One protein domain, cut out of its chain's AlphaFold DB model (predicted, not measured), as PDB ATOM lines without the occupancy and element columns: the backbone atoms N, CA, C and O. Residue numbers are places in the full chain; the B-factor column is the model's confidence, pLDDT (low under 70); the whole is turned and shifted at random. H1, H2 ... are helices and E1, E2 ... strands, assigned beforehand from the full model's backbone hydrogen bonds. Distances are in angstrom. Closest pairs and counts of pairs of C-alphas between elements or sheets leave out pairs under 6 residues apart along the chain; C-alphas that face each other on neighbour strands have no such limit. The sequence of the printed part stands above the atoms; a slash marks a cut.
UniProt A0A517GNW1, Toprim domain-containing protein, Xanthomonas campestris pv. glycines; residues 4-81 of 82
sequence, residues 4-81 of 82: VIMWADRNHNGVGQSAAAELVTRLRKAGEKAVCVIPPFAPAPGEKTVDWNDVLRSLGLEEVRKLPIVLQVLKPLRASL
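This is residues 4 to 81 of the 82 residues of the protein "Toprim domain-containing protein" of Xanthomonas campestris pv. glycines (UniProt A0A517GNW1). A narrow ribbon of two parallel strands, E1 and E2, runs between two helices, H1 and H4. A long looping link, residues 38 to 51, leads to H2 and H3. The 78 printed residues, mostly helix, run E1, H1, E2, H2, H3, H4; the flat whole spans 40 by 29 by 14 A, only just compact, close to loose, with radius of gyration of the C-alphas 13.5 A.

E1 is residues 4 to 7, from C-alpha 4 at (-6.610, -36.952, 27.069); H1 is residues 15 to 29, 21.0 A from first to last C-alpha; E2 is residues 33 to 37, 13.7 A; H2 is residues 52 to 59; H3 is residues 61 to 66; H4 is residues 68 to 79, 16.3 A, and ends with C-alpha 79 at (0.711, -42.132, 14.553).

E1, H1, E2 form a strand-helix-strand unit, parallel strands joined through a helix, crossover right-handed. N 6 and O 35 are 2.9 A apart, within hydrogen-bond range. Closest C-alphas are Val 24 and Ala 34 for H1 and E2, 5.5 A; Val 37 and Ile 69 for E2 and H4, 6.8 A. H2 and H3 are close but not clearly touching, Leu 56 to Val 64, C-alphas 6.4 A, about perpendicular at 88 degrees. Every O i to N i+4 pair is within range in H1 and H2, 1 of 2 in H3, 5 of 8 in H4.

The printed part has no cut; E2 to H2 is a long link. Residues 79 to 81 are under 70 pLDDT.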
ATOM      1  N   VAL A   4      -5.396 -37.733  26.838       89.25
ATOM      2  CA  VAL A   4      -6.610 -36.952  27.069       89.25
ATOM      3  C   VAL A   4      -6.645 -35.790  26.085       89.25
ATOM      4  O   VAL A   4      -5.774 -34.918  26.094       89.25
ATOM      5  N   ILE A   5      -7.672 -35.763  25.240       91.50
ATOM      6  CA  ILE A   5      -7.971 -34.621  24.377       91.50
ATOM      7  C   ILE A   5      -9.161 -33.900  24.983       91.50
ATOM      8  O   ILE A   5     -10.266 -34.440  25.011       91.50
ATOM      9  N   MET A   6      -8.943 -32.681  25.451       91.50
ATOM     10  CA  MET A   6     -10.018 -31.837  25.937       91.50
ATOM     11  C   MET A   6     -10.483 -30.896  24.837       91.50
ATOM     12  O   MET A   6      -9.699 -30.110  24.310       91.50
ATOM     13  N   TRP A   7     -11.769 -30.965  24.526       92.62
ATOM     14  CA  TRP A   7     -12.446 -30.047  23.621       92.62
ATOM     15  C   TRP A   7     -13.155 -29.011  24.484       92.62
ATOM     16  O   TRP A   7     -14.052 -29.369  25.243       92.62
ATOM     17  N   ALA A   8     -12.698 -27.763  24.433       93.38
ATOM     18  CA  ALA A   8     -13.209 -26.690  25.280       93.38
ATOM     19  C   ALA A   8     -13.852 -25.592  24.440       93.38
ATOM     20  O   ALA A   8     -13.400 -25.321  23.327       93.38
ATOM     21  N   ASP A   9     -14.851 -24.925  25.003       92.50
ATOM     22  CA  ASP A   9     -15.524 -23.804  24.357       92.50
ATOM     23  C   ASP A   9     -14.642 -22.553  24.379       92.50
ATOM     24  O   ASP A   9     -13.789 -22.355  25.255       92.50
ATOM     25  N   ARG A  10     -14.871 -21.663  23.417       92.69
ATOM     26  CA  ARG A  10     -14.236 -20.350  23.378       92.69
ATOM     27  C   ARG A  10     -15.218 -19.300  23.854       92.69
ATOM     28  O   ARG A  10     -16.200 -19.032  23.179       92.69
ATOM     29  N   ASN A  11     -14.937 -18.669  24.988       90.62
ATOM     30  CA  ASN A  11     -15.762 -17.588  25.516       90.62
ATOM     31  C   ASN A  11     -15.014 -16.243  25.502       90.62
ATOM     32  O   ASN A  11     -13.782 -16.202  25.410       90.62
ATOM     33  N   HIS A  12     -15.757 -15.133  25.565       86.75
ATOM     34  CA  HIS A  12     -15.170 -13.784  25.535       86.75
ATOM     35  C   HIS A  12     -14.297 -13.465  26.755       86.75
ATOM     36  O   HIS A  12     -13.317 -12.736  26.631       86.75
ATOM     37  N   ASN A  13     -14.652 -13.993  27.928       85.38
ATOM     38  CA  ASN A  13     -13.977 -13.671  29.187       85.38
ATOM     39  C   ASN A  13     -12.756 -14.561  29.483       85.38
ATOM     40  O   ASN A  13     -12.098 -14.363  30.499       85.38
ATOM     41  N   GLY A  14     -12.450 -15.542  28.631       84.19
ATOM     42  CA  GLY A  14     -11.290 -16.424  28.776       84.19
ATOM     43  C   GLY A  14     -11.414 -17.485  29.877       84.19
ATOM     44  O   GLY A  14     -10.469 -18.248  30.091       84.19
ATOM     45  N   VAL A  15     -12.535 -17.543  30.603       86.38
ATOM     46  CA  VAL A  15     -12.676 -18.402  31.794       86.38
ATOM     47  C   VAL A  15     -12.666 -19.881  31.412       86.38
ATOM     48  O   VAL A  15     -11.967 -20.668  32.049       86.38
ATOM     49  N   GLY A  16     -13.374 -20.262  30.343       84.38
ATOM     50  CA  GLY A  16     -13.413 -21.649  29.871       84.38
ATOM     51  C   GLY A  16     -12.040 -22.126  29.394       84.38
ATOM     52  O   GLY A  16     -11.588 -23.211  29.755       84.38
ATOM     53  N   GLN A  17     -11.322 -21.264  28.674       89.25
ATOM     54  CA  GLN A  17      -9.961 -21.516  28.204       89.25
ATOM     55  C   GLN A  17      -8.987 -21.658  29.378       89.25
ATOM     56  O   GLN A  17      -8.120 -22.530  29.348       89.25
ATOM     57  N   SER A  18      -9.145 -20.835  30.417       91.75
ATOM     58  CA  SER A  18      -8.300 -20.868  31.616       91.75
ATOM     59  C   SER A  18      -8.507 -22.157  32.411       91.75
ATOM     60  O   SER A  18      -7.533 -22.838  32.729       91.75
ATOM     61  N   ALA A  19      -9.762 -22.551  32.647       91.50
ATOM     62  CA  ALA A  19     -10.091 -23.805  33.323       91.50
ATOM     63  C   ALA A  19      -9.574 -25.029  32.544       91.50
ATOM     64  O   ALA A  19      -8.986 -25.948  33.120       91.50
ATOM     65  N   ALA A  20      -9.718 -25.017  31.216       92.38
ATOM     66  CA  ALA A  20      -9.189 -26.070  30.359       92.38
ATOM     67  C   ALA A  20      -7.645 -26.116  30.387       92.38
ATOM     68  O   ALA A  20      -7.040 -27.186  30.483       92.38
ATOM     69  N   ALA A  21      -6.970 -24.966  30.356       91.25
ATOM     70  CA  ALA A  21      -5.513 -24.912  30.465       91.25
ATOM     71  C   ALA A  21      -5.011 -25.431  31.825       91.25
ATOM     72  O   ALA A  21      -4.016 -26.165  31.883       91.25
ATOM     73  N   GLU A  22      -5.712 -25.106  32.914       95.62
ATOM     74  CA  GLU A  22      -5.392 -25.592  34.256       95.62
ATOM     75  C   GLU A  22      -5.516 -27.119  34.344       95.62
ATOM     76  O   GLU A  22      -4.591 -27.791  34.807       95.62
ATOM     77  N   LEU A  23      -6.613 -27.693  33.840       94.25
ATOM     78  CA  LEU A  23      -6.806 -29.142  33.854       94.25
ATOM     79  C   LEU A  23      -5.748 -29.868  33.006       94.25
ATOM     80  O   LEU A  23      -5.167 -30.847  33.480       94.25
ATOM     81  N   VAL A  24      -5.409 -29.369  31.809       93.56
ATOM     82  CA  VAL A  24      -4.297 -29.930  31.011       93.56
ATOM     83  C   VAL A  24      -2.982 -29.876  31.783       93.56
ATOM     84  O   VAL A  24      -2.219 -30.842  31.772       93.56
ATOM     85  N   THR A  25      -2.714 -28.767  32.472       94.50
ATOM     86  CA  THR A  25      -1.505 -28.606  33.287       94.50
ATOM     87  C   THR A  25      -1.453 -29.640  34.408       94.50
ATOM     88  O   THR A  25      -0.416 -30.268  34.618       94.50
ATOM     89  N   ARG A  26      -2.570 -29.858  35.109       96.56
ATOM     90  CA  ARG A  26      -2.670 -30.844  36.192       96.56
ATOM     91  C   ARG A  26      -2.481 -32.273  35.687       96.56
ATOM     92  O   ARG A  26      -1.708 -33.011  36.287       96.56
ATOM     93  N   LEU A  27      -3.113 -32.633  34.571       93.06
ATOM     94  CA  LEU A  27      -2.955 -33.951  33.947       93.06
ATOM     95  C   LEU A  27      -1.497 -34.205  33.548       93.06
ATOM     96  O   LEU A  27      -0.925 -35.229  33.910       93.06
ATOM     97  N   ARG A  28      -0.846 -33.230  32.902       91.75
ATOM     98  CA  ARG A  28       0.577 -33.336  32.539       91.75
ATOM     99  C   ARG A  28       1.485 -33.485  33.757       91.75
ATOM    100  O   ARG A  28       2.406 -34.293  33.725       91.75
ATOM    101  N   LYS A  29       1.218 -32.750  34.843       95.12
ATOM    102  CA  LYS A  29       1.950 -32.895  36.115       95.12
ATOM    103  C   LYS A  29       1.770 -34.277  36.748       95.12
ATOM    104  O   LYS A  29       2.681 -34.743  37.417       95.12
ATOM    105  N   ALA A  30       0.630 -34.928  36.518       94.06
ATOM    106  CA  ALA A  30       0.367 -36.295  36.962       94.06
ATOM    107  C   ALA A  30       1.002 -37.372  36.056       94.06
ATOM    108  O   ALA A  30       0.835 -38.558  36.319       94.06
ATOM    109  N   GLY A  31       1.735 -36.979  35.005       89.94
ATOM    110  CA  GLY A  31       2.366 -37.900  34.056       89.94
ATOM    111  C   GLY A  31       1.497 -38.256  32.847       89.94
ATOM    112  O   GLY A  31       1.936 -39.021  31.989       89.94
ATOM    113  N   GLU A  32       0.299 -37.679  32.733       89.50
ATOM    114  CA  GLU A  32      -0.616 -37.954  31.627       89.50
ATOM    115  C   GLU A  32      -0.304 -37.111  30.387       89.50
ATOM    116  O   GLU A  32       0.033 -35.923  30.452       89.50
ATOM    117  N   LYS A  33      -0.502 -37.698  29.204       88.19
ATOM    118  CA  LYS A  33      -0.457 -36.949  27.943       88.19
ATOM    119  C   LYS A  33      -1.791 -36.237  27.738       88.19
ATOM    120  O   LYS A  33      -2.773 -36.879  27.388       88.19
ATOM    121  N   ALA A  34      -1.829 -34.919  27.919       91.31
ATOM    122  CA  ALA A  34      -3.052 -34.129  27.746       91.31
ATOM    123  C   ALA A  34      -2.874 -32.940  26.794       91.31
ATOM    124  O   ALA A  34      -1.808 -32.313  26.758       91.31
ATOM    125  N   VAL A  35      -3.923 -32.598  26.044       91.12
ATOM    126  CA  VAL A  35      -3.984 -31.417  25.164       91.12
ATOM    127  C   VAL A  35      -5.368 -30.769  25.249       91.12
ATOM    128  O   VAL A  35      -6.354 -31.459  25.495       91.12
ATOM    129  N   CYS A  36      -5.442 -29.458  25.014       91.75
ATOM    130  CA  CYS A  36      -6.702 -28.726  24.876       91.75
ATOM    131  C   CYS A  36      -6.864 -28.236  23.430       91.75
ATOM    132  O   CYS A  36      -5.897 -27.756  22.835       91.75
ATOM    133  N   VAL A  37      -8.074 -28.358  22.888       93.25
ATOM    134  CA  VAL A  37      -8.466 -27.933  21.541       93.25
ATOM    135  C   VAL A  37      -9.628 -26.956  21.673       93.25
ATOM    136  O   VAL A  37     -10.685 -27.299  22.206       93.25
ATOM    137  N   ILE A  38      -9.428 -25.731  21.193       93.12
ATOM    138  CA  ILE A  38     -10.375 -24.619  21.341       93.12
ATOM    139  C   ILE A  38     -10.831 -24.173  19.942       93.12
ATOM    140  O   ILE A  38      -9.999 -24.166  19.026       93.12
ATOM    141  N   PRO A  39     -12.107 -23.782  19.755       94.31
ATOM    142  CA  PRO A  39     -12.598 -23.239  18.499       94.31
ATOM    143  C   PRO A  39     -11.721 -22.099  17.955       94.31
ATOM    144  O   PRO A  39     -11.333 -21.184  18.698       94.31
ATOM    145  N   PRO A  40     -11.420 -22.100  16.644       91.25
ATOM    146  CA  PRO A  40     -10.580 -21.068  16.040       91.25
ATOM    147  C   PRO A  40     -11.302 -19.718  15.918       91.25
ATOM    148  O   PRO A  40     -10.645 -18.687  15.776       91.25
ATOM    149  N   PHE A  41     -12.631 -19.707  16.032       89.75
ATOM    150  CA  PHE A  41     -13.470 -18.525  15.862       89.75
ATOM    151  C   PHE A  41     -13.745 -17.825  17.188       89.75
ATOM    152  O   PHE A  41     -13.944 -18.471  18.215       89.75
ATOM    153  N   ALA A  42     -13.753 -16.495  17.168       89.19
ATOM    154  CA  ALA A  42     -14.292 -15.720  18.277       89.19
ATOM    155  C   ALA A  42     -15.830 -15.820  18.285       89.19
ATOM    156  O   ALA A  42     -16.412 -15.988  17.208       89.19
ATOM    157  N   PRO A  43     -16.490 -15.686  19.449       90.25
ATOM    158  CA  PRO A  43     -17.941 -15.561  19.480       90.25
ATOM    159  C   PRO A  43     -18.403 -14.353  18.673       90.25
ATOM    160  O   PRO A  43     -17.738 -13.311  18.647       90.25
ATOM    161  N   ALA A  44     -19.514 -14.534  17.962       87.88
ATOM    162  CA  ALA A  44     -20.133 -13.484  17.171       87.88
ATOM    163  C   ALA A  44     -20.643 -12.348  18.081       87.88
ATOM    164  O   ALA A  44     -20.892 -12.576  19.266       87.88
ATOM    165  N   PRO A  45     -20.832 -11.121  17.562       87.50
ATOM    166  CA  PRO A  45     -21.406 -10.033  18.350       87.50
ATOM    167  C   PRO A  45     -22.756 -10.432  18.963       87.50
ATOM    168  O   PRO A  45     -23.678 -10.804  18.245       87.50
ATOM    169  N   GLY A  46     -22.867 -10.340  20.290       88.44
ATOM    170  CA  GLY A  46     -24.066 -10.736  21.042       88.44
ATOM    171  C   GLY A  46     -24.049 -12.178  21.559       88.44
ATOM    172  O   GLY A  46     -24.783 -12.480  22.500       88.44
ATOM    173  N   GLU A  47     -23.169 -13.034  21.037       89.25
ATOM    174  CA  GLU A  47     -22.981 -14.401  21.522       89.25
ATOM    175  C   GLU A  47     -21.961 -14.454  22.660       89.25
ATOM    176  O   GLU A  47     -20.981 -13.714  22.696       89.25
ATOM    177  N   LYS A  48     -22.176 -15.346  23.629       87.62
ATOM    178  CA  LYS A  48     -21.279 -15.466  24.794       87.62
ATOM    179  C   LYS A  48     -20.094 -16.390  24.530       87.62
ATOM    180  O   LYS A  48     -19.009 -16.186  25.092       87.62
ATOM    181  N   THR A  49     -20.316 -17.421  23.722       92.31
ATOM    182  CA  THR A  49     -19.409 -18.552  23.526       92.31
ATOM    183  C   THR A  49     -19.486 -19.062  22.091       92.31
ATOM    184  O   THR A  49     -20.477 -18.836  21.409       92.31
ATOM    185  N   VAL A  50     -18.445 -19.764  21.649       93.75
ATOM    186  CA  VAL A  50     -18.468 -20.664  20.488       93.75
ATOM    187  C   VAL A  50     -18.090 -22.039  20.994       93.75
ATOM    188  O   VAL A  50     -17.047 -22.169  21.645       93.75
ATOM    189  N   ASP A  51     -18.896 -23.044  20.682       92.56
ATOM    190  CA  ASP A  51     -18.564 -24.441  20.944       92.56
ATOM    191  C   ASP A  51     -18.148 -25.177  19.650       92.56
ATOM    192  O   ASP A  51     -18.115 -24.622  18.546       92.56
ATOM    193  N   TRP A  52     -17.764 -26.449  19.767       94.31
ATOM    194  CA  TRP A  52     -17.387 -27.251  18.596       94.31
ATOM    195  C   TRP A  52     -18.576 -27.678  17.730       94.31
ATOM    196  O   TRP A  52     -18.385 -27.987  16.552       94.31
ATOM    197  N   ASN A  53     -19.791 -27.674  18.272       94.75
ATOM    198  CA  ASN A  53     -21.001 -27.921  17.503       94.75
ATOM    199  C   ASN A  53     -21.295 -26.738  16.566       94.75
ATOM    200  O   ASN A  53     -21.595 -26.957  15.395       94.75
ATOM    201  N   ASP A  54     -21.101 -25.497  17.011       94.06
ATOM    202  CA  ASP A  54     -21.192 -24.296  16.172       94.06
ATOM    203  C   ASP A  54     -20.180 -24.342  15.023       94.06
ATOM    204  O   ASP A  54     -20.511 -24.067  13.865       94.06
ATOM    205  N   VAL A  55     -18.947 -24.762  15.324       94.94
ATOM    206  CA  VAL A  55     -17.881 -24.953  14.329       94.94
ATOM    207  C   VAL A  55     -18.284 -26.010  13.293       94.94
ATOM    208  O   VAL A  55     -18.148 -25.777  12.090       94.94
ATOM    209  N   LEU A  56     -18.818 -27.152  13.741       95.50
ATOM    210  CA  LEU A  56     -19.295 -28.228  12.867       95.50
ATOM    211  C   LEU A  56     -20.469 -27.785  11.994       95.50
ATOM    212  O   LEU A  56     -20.487 -28.098  10.805       95.50
ATOM    213  N   ARG A  57     -21.423 -27.039  12.555       95.06
ATOM    214  CA  ARG A  57     -22.571 -26.498  11.817       95.06
ATOM    215  C   ARG A  57     -22.153 -25.462  10.777       95.06
ATOM    216  O   ARG A  57     -22.769 -25.399   9.720       95.06
ATOM    217  N   SER A  58     -21.115 -24.679  11.066       94.25
ATOM    218  CA  SER A  58     -20.654 -23.597  10.191       94.25
ATOM    219  C   SER A  58     -19.787 -24.088   9.031       94.25
ATOM    220  O   SER A  58     -19.906 -23.576   7.923       94.25
ATOM    221  N   LEU A  59     -18.901 -25.061   9.272       95.38
ATOM    222  CA  LEU A  59     -17.926 -25.520   8.271       95.38
ATOM    223  C   LEU A  59     -18.254 -26.889   7.661       95.38
ATOM    224  O   LEU A  59     -17.771 -27.212   6.579       95.38
ATOM    225  N   GLY A  60     -19.030 -27.717   8.361       96.31
ATOM    226  CA  GLY A  60     -19.191 -29.133   8.043       96.31
ATOM    227  C   GLY A  60     -18.033 -30.003   8.552       96.31
ATOM    228  O   GLY A  60     -16.894 -29.563   8.722       96.31
ATOM    229  N   LEU A  61     -18.326 -31.283   8.800       93.81
ATOM    230  CA  LEU A  61     -17.405 -32.231   9.444       93.81
ATOM    231  C   LEU A  61     -16.066 -32.394   8.706       93.81
ATOM    232  O   LEU A  61     -15.011 -32.438   9.342       93.81
ATOM    233  N   GLU A  62     -16.100 -32.497   7.377       94.94
ATOM    234  CA  GLU A  62     -14.895 -32.741   6.577       94.94
ATOM    235  C   GLU A  62     -13.928 -31.556   6.600       94.94
ATOM    236  O   GLU A  62     -12.716 -31.758   6.671       94.94
ATOM    237  N   GLU A  63     -14.439 -30.326   6.631       95.44
ATOM    238  CA  GLU A  63     -13.598 -29.133   6.750       95.44
ATOM    239  C   GLU A  63     -13.054 -28.970   8.171       95.44
ATOM    240  O   GLU A  63     -11.868 -28.686   8.352       95.44
ATOM    241  N   VAL A  64     -13.857 -29.273   9.198       94.50
ATOM    242  CA  VAL A  64     -13.389 -29.278  10.596       94.50
ATOM    243  C   VAL A  64     -12.216 -30.240  10.797       94.50
ATOM    244  O   VAL A  64     -11.235 -29.893  11.457       94.50
ATOM    245  N   ARG A  65     -12.259 -31.428  10.183       91.94
ATOM    246  CA  ARG A  65     -11.167 -32.417  10.253       91.94
ATOM    247  C   ARG A  65      -9.854 -31.923   9.644       91.94
ATOM    248  O   ARG A  65      -8.798 -32.440  10.011       91.94
ATOM    249  N   LYS A  66      -9.905 -30.947   8.735       94.00
ATOM    250  CA  LYS A  66      -8.735 -30.353   8.070       94.00
ATOM    251  C   LYS A  66      -8.177 -29.144   8.819       94.00
ATOM    252  O   LYS A  66      -7.076 -28.702   8.492       94.00
ATOM    253  N   LEU A  67      -8.888 -28.620   9.823       94.06
ATOM    254  CA  LEU A  67      -8.425 -27.462  10.583       94.06
ATOM    255  C   LEU A  67      -7.044 -27.738  11.202       94.06
ATOM    256  O   LEU A  67      -6.864 -28.780  11.843       94.06
ATOM    257  N   PRO A  68      -6.077 -26.805  11.091       92.31
ATOM    258  CA  PRO A  68      -4.738 -26.995  11.644       92.31
ATOM    259  C   PRO A  68      -4.744 -27.375  13.127       92.31
ATOM    260  O   PRO A  68      -4.019 -28.284  13.519       92.31
ATOM    261  N   ILE A  69      -5.614 -26.749  13.929       89.69
ATOM    262  CA  ILE A  69      -5.740 -27.023  15.368       89.69
ATOM    263  C   ILE A  69      -6.209 -28.458  15.660       89.69
ATOM    264  O   ILE A  69      -5.769 -29.070  16.625       89.69
ATOM    265  N   VAL A  70      -7.047 -29.031  14.790       92.06
ATOM    266  CA  VAL A  70      -7.514 -30.420  14.897       92.06
ATOM    267  C   VAL A  70      -6.424 -31.380  14.419       92.06
ATOM    268  O   VAL A  70      -6.116 -32.368  15.087       92.06
ATOM    269  N   LEU A  71      -5.777 -31.075  13.292       90.25
ATOM    270  CA  LEU A  71      -4.715 -31.909  12.726       90.25
ATOM    271  C   LEU A  71      -3.478 -31.995  13.625       90.25
ATOM    272  O   LEU A  71      -2.896 -33.074  13.733       90.25
ATOM    273  N   GLN A  72      -3.083 -30.896  14.271       86.50
ATOM    274  CA  GLN A  72      -1.958 -30.866  15.215       86.50
ATOM    275  C   GLN A  72      -2.149 -31.844  16.378       86.50
ATOM    276  O   GLN A  72      -1.173 -32.379  16.897       86.50
ATOM    277  N   VAL A  73      -3.398 -32.112  16.751       84.38
ATOM    278  CA  VAL A  73      -3.743 -33.022  17.843       84.38
ATOM    279  C   VAL A  73      -3.938 -34.444  17.338       84.38
ATOM    280  O   VAL A  73      -3.363 -35.383  17.883       84.38
ATOM    281  N   LEU A  74      -4.712 -34.625  16.268       81.00
ATOM    282  CA  LEU A  74      -5.071 -35.959  15.792       81.00
ATOM    283  C   LEU A  74      -3.924 -36.683  15.079       81.00
ATOM    284  O   LEU A  74      -3.872 -37.910  15.150       81.00
ATOM    285  N   LYS A  75      -3.003 -35.978  14.399       79.69
ATOM    286  CA  LYS A  75      -1.900 -36.632  13.668       79.69
ATOM    287  C   LYS A  75      -0.939 -37.386  14.602       79.69
ATOM    288  O   LYS A  75      -0.731 -38.572  14.349       79.69
ATOM    289  N   PRO A  76      -0.400 -36.785  15.685       73.50
ATOM    290  CA  PRO A  76       0.467 -37.511  16.618       73.50
ATOM    291  C   PRO A  76      -0.252 -38.667  17.320       73.50
ATOM    292  O   PRO A  76       0.325 -39.735  17.497       73.50
ATOM    293  N   LEU A  77      -1.526 -38.471  17.677       72.00
ATOM    294  CA  LEU A  77      -2.362 -39.511  18.280       72.00
ATOM    295  C   LEU A  77      -2.540 -40.711  17.349       72.00
ATOM    296  O   LEU A  77      -2.263 -41.834  17.757       72.00
ATOM    297  N   ARG A  78      -2.920 -40.481  16.086       70.81
ATOM    298  CA  ARG A  78      -3.044 -41.547  15.080       70.81
ATOM    299  C   ARG A  78      -1.721 -42.271  14.838       70.81
ATOM    300  O   ARG A  78      -1.716 -43.492  14.796       70.81
ATOM    301  N   ALA A  79      -0.614 -41.537  14.729       69.19
ATOM    302  CA  ALA A  79       0.711 -42.132  14.553       69.19
ATOM    303  C   ALA A  79       1.151 -42.993  15.749       69.19
ATOM    304  O   ALA A  79       1.967 -43.882  15.574       69.19
ATOM    305  N   SER A  80       0.619 -42.740  16.951       63.91
ATOM    306  CA  SER A  80       0.907 -43.540  18.150       63.91
ATOM    307  C   SER A  80       0.023 -44.783  18.325       63.91
ATOM    308  O   SER A  80       0.241 -45.543  19.268       63.91
ATOM    309  N   LEU A  81      -0.999 -44.948  17.478       56.19
ATOM    310  CA  LEU A  81      -1.940 -46.076  17.498       56.19
ATOM    311  C   LEU A  81      -1.661 -47.115  16.400       56.19
ATOM    312  O   LEU A  81      -2.215 -48.210  16.475       56.19
TER     313      LEU A  81